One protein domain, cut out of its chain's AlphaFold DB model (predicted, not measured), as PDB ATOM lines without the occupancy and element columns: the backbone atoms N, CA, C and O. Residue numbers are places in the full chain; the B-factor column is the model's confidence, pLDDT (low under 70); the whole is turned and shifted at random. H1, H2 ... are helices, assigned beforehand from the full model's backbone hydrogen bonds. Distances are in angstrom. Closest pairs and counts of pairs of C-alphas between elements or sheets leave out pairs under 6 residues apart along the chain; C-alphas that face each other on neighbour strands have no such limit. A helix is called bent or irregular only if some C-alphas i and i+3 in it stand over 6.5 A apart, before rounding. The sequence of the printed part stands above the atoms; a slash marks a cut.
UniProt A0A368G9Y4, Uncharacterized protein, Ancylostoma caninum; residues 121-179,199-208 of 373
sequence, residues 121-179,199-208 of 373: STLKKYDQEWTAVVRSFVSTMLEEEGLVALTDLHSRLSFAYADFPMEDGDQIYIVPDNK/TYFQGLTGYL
ATOM      1  N   SER A 121       4.071  42.106 -54.330       48.78
ATOM      2  CA  SER A 121       3.654  43.236 -55.179       48.78
ATOM      3  C   SER A 121       2.422  42.933 -56.046       48.78
ATOM      4  O   SER A 121       1.636  43.837 -56.328       48.78
ATOM      5  N   THR A 122       2.208  41.671 -56.423       48.72
ATOM      6  CA  THR A 122       1.013  41.224 -57.156       48.72
ATOM      7  C   THR A 122      -0.178  40.993 -56.230       48.72
ATOM      8  O   THR A 122      -1.270  41.462 -56.539       48.72
ATOM      9  N   LEU A 123       0.029  40.368 -55.066       51.22
ATOM     10  CA  LEU A 123      -1.027  40.161 -54.065       51.22
ATOM     11  C   LEU A 123      -1.522  41.478 -53.458       51.22
ATOM     12  O   LEU A 123      -2.717  41.632 -53.266       51.22
ATOM     13  N   LYS A 124      -0.652  42.477 -53.267       61.41
ATOM     14  CA  LYS A 124      -1.043  43.802 -52.757       61.41
ATOM     15  C   LYS A 124      -2.048  44.531 -53.651       61.41
ATOM     16  O   LYS A 124      -2.874  45.277 -53.134       61.41
ATOM     17  N   LYS A 125      -1.979  44.343 -54.976       64.31
ATOM     18  CA  LYS A 125      -2.945  44.958 -55.903       64.31
ATOM     19  C   LYS A 125      -4.329  44.339 -55.736       64.31
ATOM     20  O   LYS A 125      -5.299  45.069 -55.565       64.31
ATOM     21  N   TYR A 126      -4.385  43.009 -55.699       63.72
ATOM     22  CA  TYR A 126      -5.625  42.284 -55.443       63.72
ATOM     23  C   TYR A 126      -6.164  42.567 -54.041       63.72
ATOM     24  O   TYR A 126      -7.356  42.807 -53.897       63.72
ATOM     25  N   ASP A 127      -5.301  42.650 -53.029       72.12
ATOM     26  CA  ASP A 127      -5.705  43.001 -51.669       72.12
ATOM     27  C   ASP A 127      -6.381  44.357 -51.625       72.12
ATOM     28  O   ASP A 127      -7.424  44.489 -50.998       72.12
ATOM     29  N   GLN A 128      -5.825  45.373 -52.280       78.50
ATOM     30  CA  GLN A 128      -6.368  46.720 -52.171       78.50
ATOM     31  C   GLN A 128      -7.729  46.855 -52.869       78.50
ATOM     32  O   GLN A 128      -8.637  47.474 -52.309       78.50
ATOM     33  N   GLU A 129      -7.890  46.236 -54.041       84.81
ATOM     34  CA  GLU A 129      -9.157  46.227 -54.782       84.81
ATOM     35  C   GLU A 129     -10.221  45.398 -54.053       84.81
ATOM     36  O   GLU A 129     -11.312  45.896 -53.758       84.81
ATOM     37  N   TRP A 130      -9.889  44.165 -53.662       86.88
ATOM     38  CA  TRP A 130     -10.838  43.276 -52.996       86.88
ATOM     39  C   TRP A 130     -11.155  43.704 -51.573       86.88
ATOM     40  O   TRP A 130     -12.283  43.525 -51.129       86.88
ATOM     41  N   THR A 131     -10.224  44.328 -50.854       85.94
ATOM     42  CA  THR A 131     -10.495  44.805 -49.494       85.94
ATOM     43  C   THR A 131     -11.603  45.849 -49.483       85.94
ATOM     44  O   THR A 131     -12.486  45.782 -48.629       85.94
ATOM     45  N   ALA A 132     -11.608  46.793 -50.427       89.44
ATOM     46  CA  ALA A 132     -12.687  47.775 -50.522       89.44
ATOM     47  C   ALA A 132     -14.035  47.099 -50.826       89.44
ATOM     48  O   ALA A 132     -15.039  47.409 -50.182       89.44
ATOM     49  N   VAL A 133     -14.036  46.132 -51.749       91.75
ATOM     50  CA  VAL A 133     -15.228  45.370 -52.146       91.75
ATOM     51  C   VAL A 133     -15.781  44.545 -50.982       91.75
ATOM     52  O   VAL A 133     -16.956  44.680 -50.647       91.75
ATOM     53  N   VAL A 134     -14.938  43.754 -50.315       92.38
ATOM     54  CA  VAL A 134     -15.331  42.909 -49.178       92.38
ATOM     55  C   VAL A 134     -15.820  43.768 -48.017       92.38
ATOM     56  O   VAL A 134     -16.867  43.474 -47.451       92.38
ATOM     57  N   ARG A 135     -15.128  44.863 -47.673       90.94
ATOM     58  CA  ARG A 135     -15.581  45.760 -46.592       90.94
ATOM     59  C   ARG A 135     -16.935  46.391 -46.899       90.94
ATOM     60  O   ARG A 135     -17.779  46.442 -46.007       90.94
ATOM     61  N   SER A 136     -17.132  46.855 -48.133       94.19
ATOM     62  CA  SER A 136     -18.411  47.412 -48.582       94.19
ATOM     63  C   SER A 136     -19.517  46.361 -48.469       94.19
ATOM     64  O   SER A 136     -20.521  46.591 -47.807       94.19
ATOM     65  N   PHE A 137     -19.269  45.159 -48.998       95.38
ATOM     66  CA  PHE A 137     -20.208  44.042 -48.966       95.38
ATOM     67  C   PHE A 137     -20.598  43.627 -47.542       95.38
ATOM     68  O   PHE A 137     -21.779  43.503 -47.232       95.38
ATOM     69  N   VAL A 138     -19.613  43.454 -46.654       94.38
ATOM     70  CA  VAL A 138     -19.853  43.109 -45.245       94.38
ATOM     71  C   VAL A 138     -20.643  44.210 -44.543       94.38
ATOM     72  O   VAL A 138     -21.565  43.899 -43.796       94.38
ATOM     73  N   SER A 139     -20.322  45.480 -44.797       94.38
ATOM     74  CA  SER A 139     -21.038  46.608 -44.188       94.38
ATOM     75  C   SER A 139     -22.498  46.641 -44.638       94.38
ATOM     76  O   SER A 139     -23.381  46.676 -43.790       94.38
ATOM     77  N   THR A 140     -22.764  46.515 -45.943       96.38
ATOM     78  CA  THR A 140     -24.133  46.451 -46.480       96.38
ATOM     79  C   THR A 140     -24.917  45.269 -45.903       96.38
ATOM     80  O   THR A 140     -26.044  45.447 -45.458       96.38
ATOM     81  N   MET A 141     -24.316  44.078 -45.826       95.25
ATOM     82  CA  MET A 141     -24.991  42.891 -45.281       95.25
ATOM     83  C   MET A 141     -25.314  43.032 -43.785       95.25
ATOM     84  O   MET A 141     -26.376  42.601 -43.339       95.25
ATOM     85  N   LEU A 142     -24.420  43.648 -43.004       92.62
ATOM     86  CA  LEU A 142     -24.663  43.916 -41.584       92.62
ATOM     87  C   LEU A 142     -25.708  45.025 -41.371       92.62
ATOM     88  O   LEU A 142     -26.455  44.963 -40.398       92.62
ATOM     89  N   GLU A 143     -25.783  46.019 -42.258       95.44
ATOM     90  CA  GLU A 143     -26.811  47.068 -42.215       95.44
ATOM     91  C   GLU A 143     -28.204  46.533 -42.583       95.44
ATOM     92  O   GLU A 143     -29.190  46.911 -41.950       95.44
ATOM     93  N   GLU A 144     -28.291  45.639 -43.572       95.75
ATOM     94  CA  GLU A 144     -29.561  45.082 -44.058       95.75
ATOM     95  C   GLU A 144     -30.121  43.974 -43.154       95.75
ATOM     96  O   GLU A 144     -31.320  43.957 -42.864       95.75
ATOM     97  N   GLU A 145     -29.277  43.040 -42.704       94.25
ATOM     98  CA  GLU A 145     -29.719  41.822 -42.005       94.25
ATOM     99  C   GLU A 145     -29.322  41.783 -40.521       94.25
ATOM    100  O   GLU A 145     -29.800  40.935 -39.759       94.25
ATOM    101  N   GLY A 146     -28.461  42.701 -40.073       92.25
ATOM    102  CA  GLY A 146     -27.952  42.730 -38.707       92.25
ATOM    103  C   GLY A 146     -26.932  41.621 -38.447       92.25
ATOM    104  O   GLY A 146     -25.742  41.784 -38.701       92.25
ATOM    105  N   LEU A 147     -27.373  40.494 -37.879       88.62
ATOM    106  CA  LEU A 147     -26.489  39.385 -37.496       88.62
ATOM    107  C   LEU A 147     -26.450  38.314 -38.590       88.62
ATOM    108  O   LEU A 147     -27.329  37.459 -38.660       88.62
ATOM    109  N   VAL A 148     -25.386  38.324 -39.394       93.88
ATOM    110  CA  VAL A 148     -25.149  37.337 -40.460       93.88
ATOM    111  C   VAL A 148     -24.102  36.313 -40.013       93.88
ATOM    112  O   VAL A 148     -23.065  36.669 -39.445       93.88
ATOM    113  N   ALA A 149     -24.353  35.023 -40.256       92.56
ATOM    114  CA  ALA A 149     -23.369  33.975 -40.004       92.56
ATOM    115  C   ALA A 149     -22.201  34.077 -41.000       92.56
ATOM    116  O   ALA A 149     -22.401  34.337 -42.184       92.56
ATOM    117  N   LEU A 150     -20.970  33.816 -40.545       88.94
ATOM    118  CA  LEU A 150     -19.776  33.919 -41.397       88.94
ATOM    119  C   LEU A 150     -19.848  33.001 -42.632       88.94
ATOM    120  O   LEU A 150     -19.378  33.380 -43.700       88.94
ATOM    121  N   THR A 151     -20.461  31.821 -42.501       91.31
ATOM    122  CA  THR A 151     -20.679  30.890 -43.620       91.31
ATOM    123  C   THR A 151     -21.587  31.487 -44.687       91.31
ATOM    124  O   THR A 151     -21.294  31.370 -45.871       91.31
ATOM    125  N   ASP A 152     -22.648  32.180 -44.274       94.00
ATOM    126  CA  ASP A 152     -23.609  32.787 -45.193       94.00
ATOM    127  C   ASP A 152     -22.985  33.995 -45.884       94.00
ATOM    128  O   ASP A 152     -23.116  34.158 -47.095       94.00
ATOM    129  N   LEU A 153     -22.234  34.803 -45.130       93.75
ATOM    130  CA  LEU A 153     -21.471  35.921 -45.672       93.75
ATOM    131  C   LEU A 153     -20.465  35.444 -46.728       93.75
ATOM    132  O   LEU A 153     -20.388  36.028 -47.807       93.75
ATOM    133  N   HIS A 154     -19.744  34.355 -46.447       89.50
ATOM    134  CA  HIS A 154     -18.799  33.745 -47.380       89.50
ATOM    135  C   HIS A 154     -19.497  33.232 -48.644       89.50
ATOM    136  O   HIS A 154     -19.089  33.589 -49.746       89.50
ATOM    137  N   SER A 155     -20.566  32.439 -48.508       92.75
ATOM    138  CA  SER A 155     -21.319  31.916 -49.658       92.75
ATOM    139  C   SER A 155     -21.899  33.031 -50.529       92.75
ATOM    140  O   SER A 155     -21.882  32.933 -51.757       92.75
ATOM    141  N   ARG A 156     -22.385  34.114 -49.916       95.31
ATOM    142  CA  ARG A 156     -22.916  35.263 -50.654       95.31
ATOM    143  C   ARG A 156     -21.812  36.074 -51.326       95.31
ATOM    144  O   ARG A 156     -22.009  36.499 -52.458       95.31
ATOM    145  N   LEU A 157     -20.658  36.244 -50.681       93.50
ATOM    146  CA  LEU A 157     -19.499  36.907 -51.279       93.50
ATOM    147  C   LEU A 157     -18.996  36.123 -52.500       93.50
ATOM    148  O   LEU A 157     -18.833  36.709 -53.567       93.50
ATOM    149  N   SER A 158     -18.850  34.797 -52.382       91.56
ATOM    150  CA  SER A 158     -18.464  33.936 -53.511       91.56
ATOM    151  C   SER A 158     -19.496  33.936 -54.639       91.56
ATOM    152  O   SER A 158     -19.144  33.812 -55.805       91.56
ATOM    153  N   PHE A 159     -20.782  34.084 -54.306       94.12
ATOM    154  CA  PHE A 159     -21.850  34.141 -55.302       94.12
ATOM    155  C   PHE A 159     -21.910  35.499 -56.017       94.12
ATOM    156  O   PHE A 159     -22.141  35.553 -57.223       94.12
ATOM    157  N   ALA A 160     -21.707  36.597 -55.284       95.19
ATOM    158  CA  ALA A 160     -21.743  37.952 -55.827       95.19
ATOM    159  C   ALA A 160     -20.518  38.274 -56.697       95.19
ATOM    160  O   ALA A 160     -20.619  39.074 -57.628       95.19
ATOM    161  N   TYR A 161     -19.377  37.642 -56.413       93.38
ATOM    162  CA  TYR A 161     -18.104  37.928 -57.062       93.38
ATOM    163  C   TYR A 161     -17.458  36.642 -57.588       93.38
ATOM    164  O   TYR A 161     -16.673  36.001 -56.898       93.38
ATOM    165  N   ALA A 162     -17.766  36.286 -58.838       90.06
ATOM    166  CA  ALA A 162     -17.244  35.075 -59.483       90.06
ATOM    167  C   ALA A 162     -15.709  35.066 -59.630       90.06
ATOM    168  O   ALA A 162     -15.102  34.000 -59.650       90.06
ATOM    169  N   ASP A 163     -15.091  36.247 -59.702       88.56
ATOM    170  CA  ASP A 163     -13.638  36.409 -59.806       88.56
ATOM    171  C   ASP A 163     -12.941  36.447 -58.438       88.56
ATOM    172  O   ASP A 163     -11.731  36.668 -58.372       88.56
ATOM    173  N   PHE A 164     -13.688  36.284 -57.338       83.06
ATOM    174  CA  PHE A 164     -13.118  36.316 -55.999       83.06
ATOM    175  C   PHE A 164     -12.225  35.080 -55.797       83.06
ATOM    176  O   PHE A 164     -12.732  33.955 -55.815       83.06
ATOM    177  N   PRO A 165     -10.902  35.254 -55.622       75.25
ATOM    178  CA  PRO A 165      -9.968  34.142 -55.535       75.25
ATOM    179  C   PRO A 165     -10.069  33.511 -54.147       75.25
ATOM    180  O   PRO A 165      -9.344  33.881 -53.228       75.25
ATOM    181  N   MET A 166     -11.005  32.586 -53.978       70.38
ATOM    182  CA  MET A 166     -11.191  31.851 -52.734       70.38
ATOM    183  C   MET A 166     -11.254  30.380 -53.086       70.38
ATOM    184  O   MET A 166     -12.228  29.914 -53.679       70.38
ATOM    185  N   GLU A 167     -10.159  29.674 -52.816       74.44
ATOM    186  CA  GLU A 167     -10.118  28.235 -53.025       74.44
ATOM    187  C   GLU A 167     -11.001  27.550 -51.972       74.44
ATOM    188  O   GLU A 167     -11.165  28.048 -50.853       74.44
ATOM    189  N   ASP A 168     -11.583  26.401 -52.331       62.81
ATOM    190  CA  ASP A 168     -12.402  25.582 -51.433       62.81
ATOM    191  C   ASP A 168     -11.560  25.117 -50.226       62.81
ATOM    192  O   ASP A 168     -10.928  24.060 -50.245       62.81
ATOM    193  N   GLY A 169     -11.521  25.929 -49.166       63.97
ATOM    194  CA  GLY A 169     -10.713  25.675 -47.970       63.97
ATOM    195  C   GLY A 169     -10.158  26.922 -47.278       63.97
ATOM    196  O   GLY A 169      -9.764  26.827 -46.111       63.97
ATOM    197  N   ASP A 170     -10.165  28.081 -47.938       68.38
ATOM    198  CA  ASP A 170      -9.665  29.320 -47.343       68.38
ATOM    199  C   ASP A 170     -10.680  29.909 -46.349       68.38
ATOM    200  O   ASP A 170     -11.802  30.273 -46.693       68.38
ATOM    201  N   GLN A 171     -10.296  30.002 -45.071       55.84
ATOM    202  CA  GLN A 171     -11.111  30.656 -44.044       55.84
ATOM    203  C   GLN A 171     -10.785  32.149 -43.969       55.84
ATOM    204  O   GLN A 171      -9.642  32.536 -43.722       55.84
ATOM    205  N   ILE A 172     -11.812  32.991 -44.109       61.25
ATOM    206  CA  ILE A 172     -11.711  34.434 -43.869       61.25
ATOM    207  C   ILE A 172     -11.658  34.675 -42.355       61.25
ATOM    208  O   ILE A 172     -12.627  34.412 -41.640       61.25
ATOM    209  N   TYR A 173     -10.545  35.218 -41.864       49.91
ATOM    210  CA  TYR A 173     -10.422  35.697 -40.488       49.91
ATOM    211  C   TYR A 173     -10.545  37.220 -40.465       49.91
ATOM    212  O   TYR A 173      -9.738  37.921 -41.069       49.91
ATOM    213  N   ILE A 174     -11.535  37.741 -39.740       51.16
ATOM    214  CA  ILE A 174     -11.636  39.175 -39.453       51.16
ATOM    215  C   ILE A 174     -10.828  39.437 -38.179       51.16
ATOM    216  O   ILE A 174     -11.244  39.045 -37.087       51.16
ATOM    217  N   VAL A 175      -9.657  40.060 -38.310       42.97
ATOM    218  CA  VAL A 175      -8.820  40.451 -37.166       42.97
ATOM    219  C   VAL A 175      -9.151  41.899 -36.774       42.97
ATOM    220  O   VAL A 175      -9.126  42.770 -37.641       42.97
ATOM    221  N   PRO A 176      -9.462  42.192 -35.498       36.97
ATOM    222  CA  PRO A 176      -9.667  43.566 -35.043       36.97
ATOM    223  C   PRO A 176      -8.332  44.329 -35.006       36.97
ATOM    224  O   PRO A 176      -7.363  43.856 -34.405       36.97
ATOM    225  N   ASP A 177      -8.267  45.509 -35.630       45.28
ATOM    226  CA  ASP A 177      -7.027  46.293 -35.681       45.28
ATOM    227  C   ASP A 177      -6.700  46.986 -34.359       45.28
ATOM    228  O   ASP A 177      -7.541  47.642 -33.743       45.28
ATOM    229  N   ASN A 178      -5.414  46.956 -34.008       36.19
ATOM    230  CA  ASN A 178      -4.801  47.886 -33.068       36.19
ATOM    231  C   ASN A 178      -3.767  48.708 -33.852       36.19
ATOM    232  O   ASN A 178      -2.821  48.145 -34.398       36.19
ATOM    233  N   LYS A 179      -3.974  50.024 -33.962       35.53
ATOM    234  CA  LYS A 179      -3.146  50.941 -34.769       35.53
ATOM    235  C   LYS A 179      -1.677  50.950 -34.317       35.53
ATOM    236  O   LYS A 179      -1.403  51.203 -33.146       35.53
ATOM    237  N   THR A 199      -0.813  36.356 -43.691       34.66
ATOM    238  CA  THR A 199      -1.322  37.655 -43.215       34.66
ATOM    239  C   THR A 199      -2.446  38.077 -44.158       34.66
ATOM    240  O   THR A 199      -2.164  38.343 -45.320       34.66
ATOM    241  N   TYR A 200      -3.695  38.104 -43.691       41.97
ATOM    242  CA  TYR A 200      -4.827  38.629 -44.463       41.97
ATOM    243  C   TYR A 200      -5.741  39.455 -43.553       41.97
ATOM    244  O   TYR A 200      -6.076  39.021 -42.454       41.97
ATOM    245  N   PHE A 201      -6.102  40.637 -44.059       37.50
ATOM    246  CA  PHE A 201      -6.986  41.672 -43.508       37.50
ATOM    247  C   PHE A 201      -6.500  42.454 -42.271       37.50
ATOM    248  O   PHE A 201      -6.721  42.077 -41.125       37.50
ATOM    249  N   GLN A 202      -5.921  43.626 -42.552       36.12
ATOM    250  CA  GLN A 202      -5.877  44.796 -41.667       36.12
ATOM    251  C   GLN A 202      -6.918  45.812 -42.176       36.12
ATOM    252  O   GLN A 202      -6.956  46.103 -43.376       36.12
ATOM    253  N   GLY A 203      -7.773  46.351 -41.308       34.25
ATOM    254  CA  GLY A 203      -8.582  47.556 -41.551       34.25
ATOM    255  C   GLY A 203     -10.098  47.442 -41.332       34.25
ATOM    256  O   GLY A 203     -10.857  47.685 -42.266       34.25
ATOM    257  N   LEU A 204     -10.567  47.162 -40.116       34.75
ATOM    258  CA  LEU A 204     -11.972  47.336 -39.716       34.75
ATOM    259  C   LEU A 204     -12.089  47.869 -38.275       34.75
ATOM    260  O   LEU A 204     -12.245  47.115 -37.320       34.75
ATOM    261  N   THR A 205     -12.108  49.196 -38.122       27.88
ATOM    262  CA  THR A 205     -12.682  49.867 -36.939       27.88
ATOM    263  C   THR A 205     -13.457  51.096 -37.389       27.88
ATOM    264  O   THR A 205     -12.849  52.062 -37.854       27.88
ATOM    265  N   GLY A 206     -14.784  51.073 -37.255       29.55
ATOM    266  CA  GLY A 206     -15.597  52.211 -37.675       29.55
ATOM    267  C   GLY A 206     -17.104  52.142 -37.452       29.55
ATOM    268  O   GLY A 206     -17.774  52.920 -38.099       29.55
ATOM    269  N   TYR A 207     -17.651  51.290 -36.576       26.78
ATOM    270  CA  TYR A 207     -19.060  51.410 -36.166       26.78
ATOM    271  C   TYR A 207     -19.243  51.014 -34.695       26.78
ATOM    272  O   TYR A 207     -19.381  49.845 -34.347       26.78
ATOM    273  N   LEU A 208     -19.222  52.021 -33.820       23.73
ATOM    274  CA  LEU A 208     -19.873  51.961 -32.514       23.73
ATOM    275  C   LEU A 208     -21.338  52.337 -32.741       23.73
ATOM    276  O   LEU A 208     -21.631  53.488 -33.058       23.73
TER     277      LEU A 208
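This is residues 121 to 179 and 199 to 208 of the 373 residues of an uncharacterized protein of Ancylostoma caninum (UniProt A0A368G9Y4). One long helix, H1, has a short helix, H2, folded back across its second half at a steep angle, and a long irregular strand-free tail runs from H2 past H1 to a cut. After the cut a last short piece with no named element runs roughly in H1's direction. The printed part has 69 residues, with two named helices, H1 then H2, and no named strand; its class is all helix, with 36 residues in the named elements. It is compact, with a radius of gyration of the C-alphas of 12.4 A, and spans 35 by 32 by 19 A.

Start at Ser 121 and follow H1, residues 121 to 145, to its kink of 28 degrees near residue 129. A tight link of 4 residues leads to H2, residues 150 to 160, which touches H1 at residues 134 to 141 alone. Look at the C-alphas of Val 138 and Leu 153, the closest of the two helices, 7.4 A apart. The helices run opposite ways at a steep tilt of 68 degrees, only just short of about perpendicular. In H2 every O i to N i+4 pair is within hydrogen-bond range; in H1 18 of 21 are.

Find C-alpha 121 at (3.654, 43.236, -55.179); from there H1 runs 35.9 A to C-alpha 145 at (-29.719, 41.822, -42.005). H2 covers 15.1 A and ends at C-alpha 160, at (-21.743, 37.952, -55.827).

The C-alphas of Ser 121 and Glu 145 are the two farthest apart, at 35.9 A. Residues 161 to 179 hold no named element. Residues 180 to 198 are not printed, and C-alphas 179 and 199 are 15.8 A apart across this cut. The mean pLDDT of the printed part is 71.9, and residues 121 to 126, 168 to 179 and 199 to 208 are under 70.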